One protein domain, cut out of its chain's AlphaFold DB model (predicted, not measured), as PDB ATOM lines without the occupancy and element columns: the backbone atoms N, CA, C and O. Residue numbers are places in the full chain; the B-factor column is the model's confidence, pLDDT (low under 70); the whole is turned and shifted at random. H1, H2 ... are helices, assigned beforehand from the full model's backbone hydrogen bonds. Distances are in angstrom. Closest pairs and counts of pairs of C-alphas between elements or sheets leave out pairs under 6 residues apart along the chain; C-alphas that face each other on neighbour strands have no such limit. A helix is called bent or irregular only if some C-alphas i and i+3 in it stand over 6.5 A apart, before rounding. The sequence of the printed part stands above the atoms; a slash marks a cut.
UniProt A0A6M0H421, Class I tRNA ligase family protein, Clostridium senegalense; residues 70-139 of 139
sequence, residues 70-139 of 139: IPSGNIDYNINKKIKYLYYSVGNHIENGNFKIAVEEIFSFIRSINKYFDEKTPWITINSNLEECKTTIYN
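AT A GLANCE: This is residues 70 to 139 of the 139 residues of the protein "Class I tRNA ligase family protein" of Clostridium senegalense (UniProt A0A6M0H421). This is a long, narrow helical rod made of two rows side by side: the longest helix, H2, makes most of one row and the short H3 carries it on beyond the end of H2, while H1 and H4 lie one after the other in the second row and run the opposite way. H1 folds against the first half of H2 as a helical hairpin, H4 folds back from H3 past the last residues of H2, and residues 70 to 76 run past H4 to reach the start of H1. The 70 printed residues hold four named helices, in the order H1, H2, H3, H4, and no named strand; the class is all helix, and the helix packing is mostly aligned. The whole is loose, with a radius of gyration of the C-alphas of 14.8 A, and the C-alphas span 47 by 18 by 18 A.

HOW THE PARTS SIT: Begin with H2, residues 99 to 120, the longest helix, and look at its residues 99 to 109, which touch H1, residues 77 to 95. The two touch, with 15 pairs of C-alphas within 8 A, and on the side of H2 residues 99 to 109 alone take part. Their closest C-alphas are those of Val 90 and Ala 102, 4.7 A apart. H1 and H2 run opposite ways at a shallow tilt of 14 degrees and form a helical hairpin. Now go to residues 117 to 120 of H2, which alone touch H4, residues 130 to 138. The closest C-alphas there are those of Phe 117 and Thr 136, 6.6 A apart, and the two helices run opposite ways at a shallow tilt of 9 degrees. H3, residues 122 to 128, meets H2 only through their link. H3 touches H4, and the closest C-alphas of this pair are those of Thr 125 and Cys 133, 5.1 A apart. H3 and H4 form a second helical hairpin, opposite ways at a shallow tilt of 21 degrees. H1 is apart from both H3 and H4. In the backbones of H1, H2 and H4 every O i to N i+4 pair is within hydrogen-bond range, while in H3 it is 2 of 3.

IN THESE COORDINATES: Find C-alpha 99 at (109.740, 180.411, 50.089); from there H2 runs 31.8 A to C-alpha 120 at (109.327, 158.601, 73.242). H1 comes before it in the chain: find C-alpha 77 at (98.013, 168.972, 72.201), from which the helix covers 27.4 A to C-alpha 95. After H2, the short H3 runs from Pro 122 to Ser 128. H4 then runs from Leu 130 to Tyr 138, 12.2 A from first to last C-alpha, and ends with C-alpha 138 at (99.755, 158.256, 65.814). No helix is bent or irregular.

THE WHOLE: The outline is a rod, and its two C-alphas farthest apart are those of Asn 96 and Asn 127, 47.7 A from each other. Look at Ile 70 and Asn 139 to see how near the first and last printed C-alphas are: 10.0 A. Residue 139 is also the last residue of the full chain, while the printed part begins at residue 70. The printed part has no cut. The three links are tight, with 3 residues between H1 and H2, 1 between H2 and H3, and 1 between H3 and H4. In the B-factor column you will read a mean pLDDT of 96.5 for the printed part of this model, and no printed residue is under 70.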
ATOM      1  N   ILE A  70      97.799 152.372  60.818       96.06
ATOM      2  CA  ILE A  70      98.138 153.395  61.812       96.06
ATOM      3  C   ILE A  70      97.309 153.109  63.077       96.06
ATOM      4  O   ILE A  70      96.079 153.047  62.985       96.06
ATOM      5  N   PRO A  71      97.940 152.904  64.245       96.06
ATOM      6  CA  PRO A  71      97.202 152.641  65.470       96.06
ATOM      7  C   PRO A  71      96.419 153.879  65.905       96.06
ATOM      8  O   PRO A  71      96.900 155.000  65.777       96.06
ATOM      9  N   SER A  72      95.235 153.687  66.484       96.25
ATOM     10  CA  SER A  72      94.537 154.781  67.161       96.25
ATOM     11  C   SER A  72      95.308 155.196  68.413       96.25
ATOM     12  O   SER A  72      95.715 154.344  69.205       96.25
ATOM     13  N   GLY A  73      95.481 156.500  68.602       93.69
ATOM     14  CA  GLY A  73      96.149 157.076  69.761       93.69
ATOM     15  C   GLY A  73      95.591 158.450  70.111       93.69
ATOM     16  O   GLY A  73      94.658 158.946  69.477       93.69
ATOM     17  N   ASN A  74      96.171 159.074  71.132       93.69
ATOM     18  CA  ASN A  74      95.783 160.421  71.541       93.69
ATOM     19  C   ASN A  74      96.611 161.467  70.796       93.69
ATOM     20  O   ASN A  74      97.837 161.395  70.788       93.69
ATOM     21  N   ILE A  75      95.963 162.469  70.206       94.00
ATOM     22  CA  ILE A  75      96.689 163.586  69.594       94.00
ATOM     23  C   ILE A  75      97.319 164.431  70.706       94.00
ATOM     24  O   ILE A  75      96.614 164.976  71.557       94.00
ATOM     25  N   ASP A  76      98.640 164.578  70.675       94.94
ATOM     26  CA  ASP A  76      99.385 165.474  71.545       94.94
ATOM     27  C   ASP A  76      98.975 166.923  71.255       94.94
ATOM     28  O   ASP A  76      99.053 167.429  70.128       94.94
ATOM     29  N   TYR A  77      98.517 167.608  72.302       95.31
ATOM     30  CA  TYR A  77      98.013 168.972  72.201       95.31
ATOM     31  C   TYR A  77      99.060 169.945  71.636       95.31
ATOM     32  O   TYR A  77      98.724 170.812  70.823       95.31
ATOM     33  N   ASN A  78     100.326 169.802  72.035       95.12
ATOM     34  CA  ASN A  78     101.399 170.686  71.599       95.12
ATOM     35  C   ASN A  78     101.773 170.426  70.141       95.12
ATOM     36  O   ASN A  78     101.992 171.387  69.403       95.12
ATOM     37  N   ILE A  79     101.812 169.160  69.710       96.31
ATOM     38  CA  ILE A  79     102.053 168.804  68.305       96.31
ATOM     39  C   ILE A  79     100.930 169.360  67.425       96.31
ATOM     40  O   ILE A  79     101.206 170.094  66.479       96.31
ATOM     41  N   ASN A  80      99.666 169.129  67.786       96.62
ATOM     42  CA  ASN A  80      98.518 169.657  67.042       96.62
ATOM     43  C   ASN A  80      98.535 171.190  66.947       96.62
ATOM     44  O   ASN A  80      98.302 171.765  65.883       96.62
ATOM     45  N   LYS A  81      98.842 171.874  68.057       97.19
ATOM     46  CA  LYS A  81      98.972 173.335  68.071       97.19
ATOM     47  C   LYS A  81     100.091 173.810  67.141       97.19
ATOM     48  O   LYS A  81      99.874 174.758  66.389       97.19
ATOM     49  N   LYS A  82     101.256 173.151  67.164       97.12
ATOM     50  CA  LYS A  82     102.379 173.455  66.265       97.12
ATOM     51  C   LYS A  82     102.010 173.233  64.803       97.12
ATOM     52  O   LYS A  82     102.299 174.106  64.001       97.12
ATOM     53  N   ILE A  83     101.323 172.140  64.469       97.12
ATOM     54  CA  ILE A  83     100.860 171.859  63.099       97.12
ATOM     55  C   ILE A  83      99.929 172.969  62.605       97.12
ATOM     56  O   ILE A  83     100.129 173.504  61.519       97.12
ATOM     57  N   LYS A  84      98.929 173.358  63.406       97.69
ATOM     58  CA  LYS A  84      97.995 174.436  63.035       97.69
ATOM     59  C   LYS A  84      98.709 175.766  62.809       97.69
ATOM     60  O   LYS A  84      98.405 176.462  61.845       97.69
ATOM     61  N   TYR A  85      99.649 176.107  63.690       97.81
ATOM     62  CA  TYR A  85     100.469 177.303  63.529       97.81
ATOM     63  C   TYR A  85     101.345 177.223  62.275       97.81
ATOM     64  O   TYR A  85     101.382 178.182  61.513       97.81
ATOM     65  N   LEU A  86     101.971 176.071  62.028       98.31
ATOM     66  CA  LEU A  86     102.825 175.839  60.868       98.31
ATOM     67  C   LEU A  86     102.057 176.065  59.563       98.31
ATOM     68  O   LEU A  86     102.541 176.794  58.711       98.31
ATOM     69  N   TYR A  87     100.842 175.515  59.423       98.12
ATOM     70  CA  TYR A  87     100.005 175.755  58.237       98.12
ATOM     71  C   TYR A  87      99.751 177.247  57.992       98.12
ATOM     72  O   TYR A  87      99.871 177.711  56.861       98.12
ATOM     73  N   TYR A  88      99.420 177.993  59.048       98.38
ATOM     74  CA  TYR A  88      99.191 179.432  58.953       98.38
ATOM     75  C   TYR A  88     100.473 180.197  58.581       98.38
ATOM     76  O   TYR A  88     100.466 180.987  57.638       98.38
ATOM     77  N   SER A  89     101.572 179.946  59.297       98.31
ATOM     78  CA  SER A  89     102.844 180.657  59.121       98.31
ATOM     79  C   SER A  89     103.458 180.390  57.745       98.31
ATOM     80  O   SER A  89     103.755 181.325  57.000       98.31
ATOM     81  N   VAL A  90     103.546 179.116  57.352       98.38
ATOM     82  CA  VAL A  90     104.038 178.688  56.036       98.38
ATOM     83  C   VAL A  90     103.177 179.273  54.921       98.38
ATOM     84  O   VAL A  90     103.727 179.796  53.955       98.38
ATOM     85  N   GLY A  91     101.846 179.237  55.057       98.25
ATOM     86  CA  GLY A  91     100.932 179.840  54.084       98.25
ATOM     87  C   GLY A  91     101.218 181.328  53.878       98.25
ATOM     88  O   GLY A  91     101.437 181.761  52.749       98.25
ATOM     89  N   ASN A  92     101.342 182.089  54.968       98.38
ATOM     90  CA  ASN A  92     101.692 183.506  54.909       98.38
ATOM     91  C   ASN A  92     103.083 183.742  54.288       98.38
ATOM     92  O   ASN A  92     103.267 184.676  53.509       98.38
ATOM     93  N   HIS A  93     104.083 182.907  54.582       97.44
ATOM     94  CA  HIS A  93     105.397 183.023  53.946       97.44
ATOM     95  C   HIS A  93     105.337 182.782  52.433       97.44
ATOM     96  O   HIS A  93     105.939 183.551  51.683       97.44
ATOM     97  N   ILE A  94     104.576 181.780  51.986       96.00
ATOM     98  CA  ILE A  94     104.360 181.479  50.563       96.00
ATOM     99  C   ILE A  94     103.660 182.649  49.858       96.00
ATOM    100  O   ILE A  94     104.125 183.075  48.803       96.00
ATOM    101  N   GLU A  95     102.591 183.207  50.436       97.50
ATOM    102  CA  GLU A  95     101.848 184.341  49.857       97.50
ATOM    103  C   GLU A  95     102.712 185.600  49.691       97.50
ATOM    104  O   GLU A  95     102.548 186.354  48.735       97.50
ATOM    105  N   ASN A  96     103.680 185.793  50.588       95.69
ATOM    106  CA  ASN A  96     104.636 186.898  50.530       95.69
ATOM    107  C   ASN A  96     105.892 186.585  49.688       95.69
ATOM    108  O   ASN A  96     106.821 187.391  49.669       95.69
ATOM    109  N   GLY A  97     105.962 185.421  49.029       91.75
ATOM    110  CA  GLY A  97     107.109 185.004  48.211       91.75
ATOM    111  C   GLY A  97     108.364 184.605  48.999       91.75
ATOM    112  O   GLY A  97     109.425 184.434  48.406       91.75
ATOM    113  N   ASN A  98     108.262 184.432  50.319       92.81
ATOM    114  CA  ASN A  98     109.364 184.060  51.212       92.81
ATOM    115  C   ASN A  98     109.510 182.530  51.302       92.81
ATOM    116  O   ASN A  98     109.354 181.933  52.373       92.81
ATOM    117  N   PHE A  99     109.761 181.874  50.170       92.69
ATOM    118  CA  PHE A  99     109.740 180.411  50.089       92.69
ATOM    119  C   PHE A  99     110.846 179.751  50.905       92.69
ATOM    120  O   PHE A  99     110.613 178.699  51.503       92.69
ATOM    121  N   LYS A 100     112.032 180.369  50.972       91.81
ATOM    122  CA  LYS A 100     113.129 179.848  51.787       91.81
ATOM    123  C   LYS A 100     112.719 179.707  53.253       91.81
ATOM    124  O   LYS A 100     112.877 178.638  53.836       91.81
ATOM    125  N   ILE A 101     112.133 180.765  53.815       93.62
ATOM    126  CA  ILE A 101     111.690 180.793  55.215       93.62
ATOM    127  C   ILE A 101     110.582 179.760  55.443       93.62
ATOM    128  O   ILE A 101     110.629 179.014  56.419       93.62
ATOM    129  N   ALA A 102     109.627 179.664  54.512       96.12
ATOM    130  CA  ALA A 102     108.555 178.674  54.576       96.12
ATOM    131  C   ALA A 102     109.108 177.241  54.689       96.12
ATOM    132  O   ALA A 102     108.691 176.464  55.548       96.12
ATOM    133  N   VAL A 103     110.081 176.895  53.843       95.25
ATOM    134  CA  VAL A 103     110.712 175.571  53.838       95.25
ATOM    135  C   VAL A 103     111.548 175.340  55.102       95.25
ATOM    136  O   VAL A 103     111.458 174.269  55.704       95.25
ATOM    137  N   GLU A 104     112.324 176.328  55.549       94.38
ATOM    138  CA  GLU A 104     113.101 176.243  56.794       94.38
ATOM    139  C   GLU A 104     112.204 175.979  58.017       94.38
ATOM    140  O   GLU A 104     112.557 175.165  58.879       94.38
ATOM    141  N   GLU A 105     111.021 176.598  58.075       97.19
ATOM    142  CA  GLU A 105     110.048 176.382  59.148       97.19
ATOM    143  C   GLU A 105     109.487 174.950  59.137       97.19
ATOM    144  O   GLU A 105     109.430 174.295  60.183       97.19
ATOM    145  N   ILE A 106     109.167 174.412  57.952       97.62
ATOM    146  CA  ILE A 106     108.739 173.013  57.784       97.62
ATOM    147  C   ILE A 106     109.825 172.054  58.286       97.62
ATOM    148  O   ILE A 106     109.537 171.151  59.077       97.62
ATOM    149  N   PHE A 107     111.083 172.247  57.882       96.69
ATOM    150  CA  PHE A 107     112.184 171.377  58.316       96.69
ATOM    151  C   PHE A 107     112.486 171.504  59.810       96.69
ATOM    152  O   PHE A 107     112.789 170.506  60.468       96.69
ATOM    153  N   SER A 108     112.331 172.699  60.383       97.12
ATOM    154  CA  SER A 108     112.385 172.897  61.833       97.12
ATOM    155  C   SER A 108     111.318 172.066  62.558       97.12
ATOM    156  O   SER A 108     111.622 171.368  63.532       97.12
ATOM    157  N   PHE A 109     110.087 172.052  62.041       98.12
ATOM    158  CA  PHE A 109     109.020 171.215  62.582       98.12
ATOM    159  C   PHE A 109     109.337 169.718  62.453       98.12
ATOM    160  O   PHE A 109     109.252 169.002  63.452       98.12
ATOM    161  N   ILE A 110     109.791 169.247  61.284       97.88
ATOM    162  CA  ILE A 110     110.179 167.841  61.067       97.88
ATOM    163  C   ILE A 110     111.283 167.414  62.046       97.88
ATOM    164  O   ILE A 110     111.190 166.345  62.650       97.88
ATOM    165  N   ARG A 111     112.307 168.249  62.272       97.50
ATOM    166  CA  ARG A 111     113.342 167.987  63.291       97.50
ATOM    167  C   ARG A 111     112.748 167.842  64.690       97.50
ATOM    168  O   ARG A 111     113.178 166.977  65.449       97.50
ATOM    169  N   SER A 112     111.742 168.649  65.027       97.31
ATOM    170  CA  SER A 112     111.058 168.541  66.318       97.31
ATOM    171  C   SER A 112     110.278 167.228  66.472       97.31
ATOM    172  O   SER A 112     110.272 166.664  67.563       97.31
ATOM    173  N   ILE A 113     109.694 166.703  65.388       97.69
ATOM    174  CA  ILE A 113     109.016 165.398  65.388       97.69
ATOM    175  C   ILE A 113     110.026 164.247  65.437       97.69
ATOM    176  O   ILE A 113     109.811 163.272  66.156       97.69
ATOM    177  N   ASN A 114     111.171 164.382  64.759       97.25
ATOM    178  CA  ASN A 114     112.268 163.429  64.915       97.25
ATOM    179  C   ASN A 114     112.697 163.320  66.384       97.25
ATOM    180  O   ASN A 114     112.714 162.228  66.953       97.25
ATOM    181  N   LYS A 115     112.933 164.466  67.028       96.75
ATOM    182  CA  LYS A 115     113.266 164.520  68.451       96.75
ATOM    183  C   LYS A 115     112.170 163.903  69.330       96.75
ATOM    184  O   LYS A 115     112.493 163.103  70.198       96.75
ATOM    185  N   TYR A 116     110.897 164.221  69.084       96.94
ATOM    186  CA  TYR A 116     109.769 163.650  69.832       96.94
ATOM    187  C   TYR A 116     109.763 162.117  69.789       96.94
ATOM    188  O   TYR A 116     109.674 161.464  70.825       96.94
ATOM    189  N   PHE A 117     109.891 161.531  68.601       96.94
ATOM    190  CA  PHE A 117     109.871 160.078  68.456       96.94
ATOM    191  C   PHE A 117     111.112 159.429  69.093       96.94
ATOM    192  O   PHE A 117     110.987 158.350  69.671       96.94
ATOM    193  N   ASP A 118     112.275 160.090  69.080       97.00
ATOM    194  CA  ASP A 118     113.463 159.596  69.790       97.00
ATOM    195  C   ASP A 118     113.281 159.643  71.314       97.00
ATOM    196  O   ASP A 118     113.594 158.672  71.999       97.00
ATOM    197  N   GLU A 119     112.719 160.730  71.849       97.25
ATOM    198  CA  GLU A 119     112.419 160.891  73.280       97.25
ATOM    199  C   GLU A 119     111.359 159.899  73.771       97.25
ATOM    200  O   GLU A 119     111.425 159.423  74.904       97.25
ATOM    201  N   LYS A 120     110.383 159.566  72.920       97.00
ATOM    202  CA  LYS A 120     109.327 158.601  73.242       97.00
ATOM    203  C   LYS A 120     109.758 157.148  73.145       97.00
ATOM    204  O   LYS A 120     109.101 156.285  73.725       97.00
ATOM    205  N   THR A 121     110.872 156.857  72.478       97.12
ATOM    206  CA  THR A 121     111.462 155.512  72.410       97.12
ATOM    207  C   THR A 121     110.442 154.407  72.059       97.12
ATOM    208  O   THR A 121     110.293 153.440  72.811       97.12
ATOM    209  N   PRO A 122     109.706 154.494  70.930       96.62
ATOM    210  CA  PRO A 122     108.633 153.546  70.601       96.62
ATOM    211  C   PRO A 122     109.099 152.082  70.560       96.62
ATOM    212  O   PRO A 122     108.341 151.170  70.877       96.62
ATOM    213  N   TRP A 123     110.377 151.840  70.253       96.69
ATOM    214  CA  TRP A 123     110.990 150.507  70.289       96.69
ATOM    215  C   TRP A 123     111.076 149.886  71.694       96.69
ATOM    216  O   TRP A 123     111.229 148.671  71.806       96.69
ATOM    217  N   ILE A 124     110.975 150.692  72.752       97.50
ATOM    218  CA  ILE A 124     110.875 150.241  74.145       97.50
ATOM    219  C   ILE A 124     109.402 150.142  74.539       97.50
ATOM    220  O   ILE A 124     108.960 149.091  75.010       97.50
ATOM    221  N   THR A 125     108.629 151.210  74.303       97.81
ATOM    222  CA  THR A 125     107.225 151.287  74.739       97.81
ATOM    223  C   THR A 125     106.334 150.255  74.062       97.81
ATOM    224  O   THR A 125     105.367 149.818  74.672       97.81
ATOM    225  N   ILE A 126     106.696 149.745  72.881       97.69
ATOM    226  CA  ILE A 126     105.985 148.621  72.254       97.69
ATOM    227  C   ILE A 126     105.871 147.387  73.167       97.69
ATOM    228  O   ILE A 126     104.870 146.680  73.105       97.69
ATOM    229  N   ASN A 127     106.864 147.151  74.035       97.12
ATOM    230  CA  ASN A 127     106.876 146.022  74.969       97.12
ATOM    231  C   ASN A 127     106.487 146.419  76.402       97.12
ATOM    232  O   ASN A 127     106.007 145.569  77.147       97.12
ATOM    233  N   SER A 128     106.714 147.674  76.811       97.31
ATOM    234  CA  SER A 128     106.461 148.125  78.190       97.31
ATOM    235  C   SER A 128     105.133 148.863  78.383       97.31
ATOM    236  O   SER A 128     104.521 148.734  79.440       97.31
ATOM    237  N   ASN A 129     104.673 149.630  77.391       97.00
ATOM    238  CA  ASN A 129     103.437 150.412  77.434       97.00
ATOM    239  C   ASN A 129     102.868 150.623  76.019       97.00
ATOM    240  O   ASN A 129     103.143 151.621  75.344       97.00
ATOM    241  N   LEU A 130     102.040 149.673  75.580       96.38
ATOM    242  CA  LEU A 130     101.502 149.655  74.222       96.38
ATOM    243  C   LEU A 130     100.674 150.907  73.885       96.38
ATOM    244  O   LEU A 130     100.746 151.388  72.757       96.38
ATOM    245  N   GLU A 131      99.914 151.458  74.831       96.06
ATOM    246  CA  GLU A 131      99.080 152.646  74.585       96.06
ATOM    247  C   GLU A 131      99.922 153.908  74.347       96.06
ATOM    248  O   GLU A 131      99.605 154.722  73.473       96.06
ATOM    249  N   GLU A 132     101.049 154.045  75.052       96.06
ATOM    250  CA  GLU A 132     102.011 155.117  74.780       96.06
ATOM    251  C   GLU A 132     102.707 154.923  73.428       96.06
ATOM    252  O   GLU A 132     102.881 155.889  72.681       96.06
ATOM    253  N   CYS A 133     103.045 153.683  73.061       97.25
ATOM    254  CA  CYS A 133     103.604 153.384  71.744       97.25
ATOM    255  C   CYS A 133     102.630 153.753  70.618       97.25
ATOM    256  O   CYS A 133     103.020 154.425  69.664       97.25
ATOM    257  N   LYS A 134     101.358 153.345  70.728       97.19
ATOM    258  CA  LYS A 134     100.310 153.694  69.757       97.19
ATOM    259  C   LYS A 134     100.160 155.205  69.630       97.19
ATOM    260  O   LYS A 134     100.152 155.727  68.524       97.19
ATOM    261  N   THR A 135     100.115 155.903  70.765       96.69
ATOM    262  CA  THR A 135     100.056 157.368  70.819       96.69
ATOM    263  C   THR A 135     101.262 158.007  70.132       96.69
ATOM    264  O   THR A 135     101.086 158.924  69.343       96.69
ATOM    265  N   THR A 136     102.473 157.501  70.364       97.00
ATOM    266  CA  THR A 136     103.697 158.024  69.733       97.00
ATOM    267  C   THR A 136     103.667 157.885  68.214       97.00
ATOM    268  O   THR A 136     104.074 158.802  67.519       97.00
ATOM    269  N   ILE A 137     103.193 156.748  67.697       97.12
ATOM    270  CA  ILE A 137     103.135 156.480  66.250       97.12
ATOM    271  C   ILE A 137     101.967 157.203  65.567       97.12
ATOM    272  O   ILE A 137     102.019 157.455  64.366       97.12
ATOM    273  N   TYR A 138     100.908 157.512  66.314       96.44
ATOM    274  CA  TYR A 138      99.755 158.256  65.814       96.44
ATOM    275  C   TYR A 138     100.024 159.763  65.647       96.44
ATOM    276  O   TYR A 138      99.354 160.407  64.840       96.44
ATOM    277  N   ASN A 139     100.967 160.317  66.418       93.56
ATOM    278  CA  ASN A 139     101.374 161.727  66.370       93.56
ATOM    279  C   ASN A 139     102.480 161.989  65.346       93.56
ATOM    280  O   ASN A 139     102.452 163.094  64.758       93.56
TER     281      ASN A 139